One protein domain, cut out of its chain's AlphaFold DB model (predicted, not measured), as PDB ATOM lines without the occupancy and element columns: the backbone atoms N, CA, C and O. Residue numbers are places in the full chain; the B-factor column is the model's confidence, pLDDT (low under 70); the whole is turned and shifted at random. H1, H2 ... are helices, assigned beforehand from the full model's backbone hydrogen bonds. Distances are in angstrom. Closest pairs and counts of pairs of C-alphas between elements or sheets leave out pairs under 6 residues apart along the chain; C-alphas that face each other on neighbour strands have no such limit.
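AT A GLANCE: This is residues 100 to 139 of the 140 residues of the protein "DNA-binding protein" of Glutamicibacter uratoxydans (UniProt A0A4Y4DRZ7). Two helices, H2 and H3, lie side by side as a helical hairpin, and a third, H1, packs slantwise across the last part of H3. H1 and H2 are joined by a tight turn and make a corner, while H3 folds back along H2 towards H1. The printed part has 40 residues with three named helices, in the order H1, H2, H3, and no named strand; its class is all helix. It is compact, with a radius of gyration of the C-alphas of 8.9 A, and spans 25 by 20 by 14 A.

IN THESE COORDINATES: H1 covers residues 100 to 110, 15.5 A from first to last C-alpha, and begins with C-alpha 100 at (-28.503, -84.778, 86.095). H2 covers residues 113 to 123, 15.2 A long, with C-alpha 113 at (-21.880, -69.295, 84.655). H3 covers residues 128 to 138, 15.3 A long, and ends with C-alpha 138 at (-24.245, -72.282, 82.808).

HOW THE PARTS SIT: H1 and H2 are close but not clearly touching, their closest C-alphas being those of Leu 107 and Leu 116, 7.9 A apart. They run opposite ways at a steep tilt of 63 degrees. H2 and H3 form a hairpin and touch, the closest C-alphas being those of Gly 120 and Ala 131, 4.1 A apart. They run opposite ways at a shallow tilt of 8 degrees. H1 and H3 touch, the closest C-alphas being those of Val 104 and Ala 137, 4.8 A apart. They run the same way at a steep tilt of 60 degrees. In H1, H2 and H3 every O i to N i+4 pair is within hydrogen-bond range.

THE WHOLE: The two C-alphas farthest apart are those of Gln 109 and Glu 125, at 25.1 A. The printed part has no cut, and the links H1 to H2 and H2 to H3 are both tight. The mean pLDDT of the printed part is 89.3, and residue 100 is the one printed residue under 70.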
ATOM      1  N   ARG A 100     -29.004 -85.891  86.882       69.25
ATOM      2  CA  ARG A 100     -28.503 -84.778  86.095       69.25
ATOM      3  C   ARG A 100     -28.928 -83.414  86.646       69.25
ATOM      4  O   ARG A 100     -28.087 -82.527  86.685       69.25
ATOM      5  N   SER A 101     -30.169 -83.253  87.119       76.44
ATOM      6  CA  SER A 101     -30.641 -81.973  87.681       76.44
ATOM      7  C   SER A 101     -29.907 -81.622  88.976       76.44
ATOM      8  O   SER A 101     -29.382 -80.523  89.109       76.44
ATOM      9  N   ALA A 102     -29.758 -82.598  89.874       77.75
ATOM     10  CA  ALA A 102     -28.987 -82.442  91.104       77.75
ATOM     11  C   ALA A 102     -27.513 -82.086  90.828       77.75
ATOM     12  O   ALA A 102     -26.936 -81.247  91.517       77.75
ATOM     13  N   ALA A 103     -26.905 -82.684  89.796       83.38
ATOM     14  CA  ALA A 103     -25.548 -82.340  89.380       83.38
ATOM     15  C   ALA A 103     -25.454 -80.907  88.827       83.38
ATOM     16  O   ALA A 103     -24.518 -80.186  89.163       83.38
ATOM     17  N   VAL A 104     -26.429 -80.477  88.021       88.31
ATOM     18  CA  VAL A 104     -26.523 -79.105  87.498       88.31
ATOM     19  C   VAL A 104     -26.651 -78.085  88.632       88.31
ATOM     20  O   VAL A 104     -25.930 -77.086  88.642       88.31
ATOM     21  N   ASP A 105     -27.516 -78.349  89.609       84.50
ATOM     22  CA  ASP A 105     -27.723 -77.454  90.747       84.50
ATOM     23  C   ASP A 105     -26.469 -77.344  91.621       84.50
ATOM     24  O   ASP A 105     -26.096 -76.245  92.031       84.50
ATOM     25  N   TYR A 106     -25.762 -78.455  91.843       86.75
ATOM     26  CA  TYR A 106     -24.495 -78.446  92.573       86.75
ATOM     27  C   TYR A 106     -23.390 -77.682  91.823       86.75
ATOM     28  O   TYR A 106     -22.665 -76.886  92.420       86.75
ATOM     29  N   LEU A 107     -23.284 -77.847  90.500       92.00
ATOM     30  CA  LEU A 107     -22.311 -77.113  89.680       92.00
ATOM     31  C   LEU A 107     -22.526 -75.594  89.743       92.00
ATOM     32  O   LEU A 107     -21.554 -74.849  89.857       92.00
ATOM     33  N   ARG A 108     -23.787 -75.141  89.744       91.75
ATOM     34  CA  ARG A 108     -24.149 -73.718  89.895       91.75
ATOM     35  C   ARG A 108     -23.751 -73.125  91.247       91.75
ATOM     36  O   ARG A 108     -23.586 -71.913  91.346       91.75
ATOM     37  N   GLN A 109     -23.617 -73.951  92.286       88.81
ATOM     38  CA  GLN A 109     -23.148 -73.513  93.604       88.81
ATOM     39  C   GLN A 109     -21.620 -73.399  93.669       88.81
ATOM     40  O   GLN A 109     -21.103 -72.569  94.412       88.81
ATOM     41  N   LEU A 110     -20.898 -74.229  92.910       91.88
ATOM     42  CA  LEU A 110     -19.433 -74.281  92.931       91.88
ATOM     43  C   LEU A 110     -18.759 -73.204  92.077       91.88
ATOM     44  O   LEU A 110     -17.652 -72.779  92.405       91.88
ATOM     45  N   ALA A 111     -19.378 -72.806  90.967       91.06
ATOM     46  CA  ALA A 111     -18.779 -71.893  90.004       91.06
ATOM     47  C   ALA A 111     -19.830 -71.011  89.327       91.06
ATOM     48  O   ALA A 111     -20.992 -71.395  89.176       91.06
ATOM     49  N   ASP A 112     -19.409 -69.827  88.882       94.81
ATOM     50  CA  ASP A 112     -20.287 -68.941  88.127       94.81
ATOM     51  C   ASP A 112     -20.509 -69.439  86.683       94.81
ATOM     52  O   ASP A 112     -19.773 -70.270  86.138       94.81
ATOM     53  N   ALA A 113     -21.532 -68.895  86.017       93.81
ATOM     54  CA  ALA A 113     -21.880 -69.295  84.655       93.81
ATOM     55  C   ALA A 113     -20.743 -69.057  83.640       93.81
ATOM     56  O   ALA A 113     -20.671 -69.732  82.615       93.81
ATOM     57  N   ARG A 114     -19.845 -68.090  83.871       95.62
ATOM     58  CA  ARG A 114     -18.718 -67.821  82.967       95.62
ATOM     59  C   ARG A 114     -17.676 -68.930  83.075       95.62
ATOM     60  O   ARG A 114     -17.233 -69.431  82.043       95.62
ATOM     61  N   GLN A 115     -17.325 -69.312  84.298       95.38
ATOM     62  CA  GLN A 115     -16.391 -70.396  84.591       95.38
ATOM     63  C   GLN A 115     -16.911 -71.736  84.060       95.38
ATOM     64  O   GLN A 115     -16.163 -72.472  83.417       95.38
ATOM     65  N   LEU A 116     -18.204 -72.018  84.249       95.75
ATOM     66  CA  LEU A 116     -18.840 -73.244  83.760       95.75
ATOM     67  C   LEU A 116     -18.839 -73.338  82.225       95.75
ATOM     68  O   LEU A 116     -18.500 -74.392  81.686       95.75
ATOM     69  N   ARG A 117     -19.120 -72.241  81.500       95.81
ATOM     70  CA  ARG A 117     -19.021 -72.234  80.023       95.81
ATOM     71  C   ARG A 117     -17.609 -72.488  79.532       95.81
ATOM     72  O   ARG A 117     -17.424 -73.235  78.576       95.81
ATOM     73  N   GLU A 118     -16.626 -71.843  80.150       95.19
ATOM     74  CA  GLU A 118     -15.233 -71.984  79.735       95.19
ATOM     75  C   GLU A 118     -14.747 -73.424  79.937       95.19
ATOM     76  O   GLU A 118     -14.222 -74.034  79.007       95.19
ATOM     77  N   ALA A 119     -15.044 -74.015  81.097       94.38
ATOM     78  CA  ALA A 119     -14.765 -75.423  81.364       94.38
ATOM     79  C   ALA A 119     -15.504 -76.360  80.388       94.38
ATOM     80  O   ALA A 119     -14.921 -77.325  79.895       94.38
ATOM     81  N   GLY A 120     -16.766 -76.060  80.057       94.19
ATOM     82  CA  GLY A 120     -17.550 -76.824  79.085       94.19
ATOM     83  C   GLY A 120     -16.923 -76.827  77.687       94.19
ATOM     84  O   GLY A 120     -16.807 -77.884  77.067       94.19
ATOM     85  N   ARG A 121     -16.445 -75.671  77.208       93.69
ATOM     86  CA  ARG A 121     -15.744 -75.565  75.915       93.69
ATOM     87  C   ARG A 121     -14.416 -76.311  75.908       93.69
ATOM     88  O   ARG A 121     -14.108 -76.969  74.921       93.69
ATOM     89  N   GLN A 122     -13.655 -76.235  77.001       94.25
ATOM     90  CA  GLN A 122     -12.385 -76.953  77.141       94.25
ATOM     91  C   GLN A 122     -12.585 -78.474  77.169       94.25
ATOM     92  O   GLN A 122     -11.789 -79.209  76.589       94.25
ATOM     93  N   ALA A 123     -13.664 -78.953  77.796       91.00
ATOM     94  CA  ALA A 123     -14.017 -80.371  77.813       91.00
ATOM     95  C   ALA A 123     -14.479 -80.891  76.437       91.00
ATOM     96  O   ALA A 123     -14.205 -82.047  76.116       91.00
ATOM     97  N   GLY A 124     -15.156 -80.042  75.651       84.75
ATOM     98  CA  GLY A 124     -15.685 -80.252  74.295       84.75
ATOM     99  C   GLY A 124     -15.544 -81.660  73.706       84.75
ATOM    100  O   GLY A 124     -16.406 -82.514  73.901       84.75
ATOM    101  N   GLU A 125     -14.462 -81.896  72.962       84.25
ATOM    102  CA  GLU A 125     -14.248 -83.154  72.229       84.25
ATOM    103  C   GLU A 125     -13.727 -84.296  73.109       84.25
ATOM    104  O   GLU A 125     -13.983 -85.465  72.829       84.25
ATOM    105  N   SER A 126     -13.017 -83.973  74.193       87.19
ATOM    106  CA  SER A 126     -12.424 -84.976  75.087       87.19
ATOM    107  C   SER A 126     -13.453 -85.608  76.030       87.19
ATOM    108  O   SER A 126     -13.279 -86.745  76.462       87.19
ATOM    109  N   ALA A 127     -14.532 -84.888  76.352       81.81
ATOM    110  CA  ALA A 127     -15.590 -85.346  77.248       81.81
ATOM    111  C   ALA A 127     -16.951 -84.703  76.897       81.81
ATOM    112  O   ALA A 127     -17.470 -83.889  77.667       81.81
ATOM    113  N   PRO A 128     -17.588 -85.086  75.773       81.62
ATOM    114  CA  PRO A 128     -18.781 -84.406  75.252       81.62
ATOM    115  C   PRO A 128     -19.981 -84.439  76.211       81.62
ATOM    116  O   PRO A 128     -20.729 -83.469  76.321       81.62
ATOM    117  N   ALA A 129     -20.151 -85.527  76.967       82.44
ATOM    118  CA  ALA A 129     -21.221 -85.634  77.963       82.44
ATOM    119  C   ALA A 129     -21.020 -84.686  79.161       82.44
ATOM    120  O   ALA A 129     -21.999 -84.156  79.692       82.44
ATOM    121  N   LEU A 130     -19.765 -84.467  79.573       87.00
ATOM    122  CA  LEU A 130     -19.406 -83.527  80.635       87.00
ATOM    123  C   LEU A 130     -19.522 -82.082  80.140       87.00
ATOM    124  O   LEU A 130     -20.094 -81.252  80.838       87.00
ATOM    125  N   ALA A 131     -19.055 -81.806  78.919       92.44
ATOM    126  CA  ALA A 131     -19.205 -80.509  78.268       92.44
ATOM    127  C   ALA A 131     -20.678 -80.073  78.221       92.44
ATOM    128  O   ALA A 131     -21.008 -78.976  78.663       92.44
ATOM    129  N   ALA A 132     -21.575 -80.966  77.789       89.19
ATOM    130  CA  ALA A 132     -23.011 -80.697  77.759       89.19
ATOM    131  C   ALA A 132     -23.592 -80.398  79.151       89.19
ATOM    132  O   ALA A 132     -24.436 -79.522  79.287       89.19
ATOM    133  N   LEU A 133     -23.143 -81.107  80.194       91.75
ATOM    134  CA  LEU A 133     -23.604 -80.874  81.567       91.75
ATOM    135  C   LEU A 133     -23.137 -79.515  82.119       91.75
ATOM    136  O   LEU A 133     -23.897 -78.833  82.802       91.75
ATOM    137  N   LEU A 134     -21.897 -79.120  81.824       94.75
ATOM    138  CA  LEU A 134     -21.329 -77.835  82.245       94.75
ATOM    139  C   LEU A 134     -22.013 -76.649  81.550       94.75
ATOM    140  O   LEU A 134     -22.280 -75.636  82.195       94.75
ATOM    141  N   LEU A 135     -22.332 -76.787  80.260       93.31
ATOM    142  CA  LEU A 135     -23.071 -75.775  79.495       93.31
ATOM    143  C   LEU A 135     -24.511 -75.622  80.006       93.31
ATOM    144  O   LEU A 135     -24.943 -74.509  80.296       93.31
ATOM    145  N   GLU A 136     -25.194 -76.738  80.265       92.25
ATOM    146  CA  GLU A 136     -26.529 -76.753  80.874       92.25
ATOM    147  C   GLU A 136     -26.534 -76.074  82.260       92.25
ATOM    148  O   GLU A 136     -27.427 -75.287  82.601       92.25
ATOM    149  N   ALA A 137     -25.494 -76.311  83.067       92.94
ATOM    150  CA  ALA A 137     -25.332 -75.637  84.352       92.94
ATOM    151  C   ALA A 137     -25.104 -74.125  84.206       92.94
ATOM    152  O   ALA A 137     -25.618 -73.356  85.023       92.94
ATOM    153  N   ALA A 138     -24.429 -73.691  83.140       93.44
ATOM    154  CA  ALA A 138     -24.245 -72.282  82.808       93.44
ATOM    155  C   ALA A 138     -25.486 -71.593  82.205       93.44
ATOM    156  O   ALA A 138     -25.481 -70.363  82.063       93.44
ATOM    157  N   GLY A 139     -26.530 -72.365  81.887       87.62
ATOM    158  CA  GLY A 139     -27.791 -71.884  81.325       87.62
ATOM    159  C   GLY A 139     -27.831 -71.809  79.796       87.62
ATOM    160  O   GLY A 139     -28.657 -71.053  79.285       87.62
TER     161      GLY A 139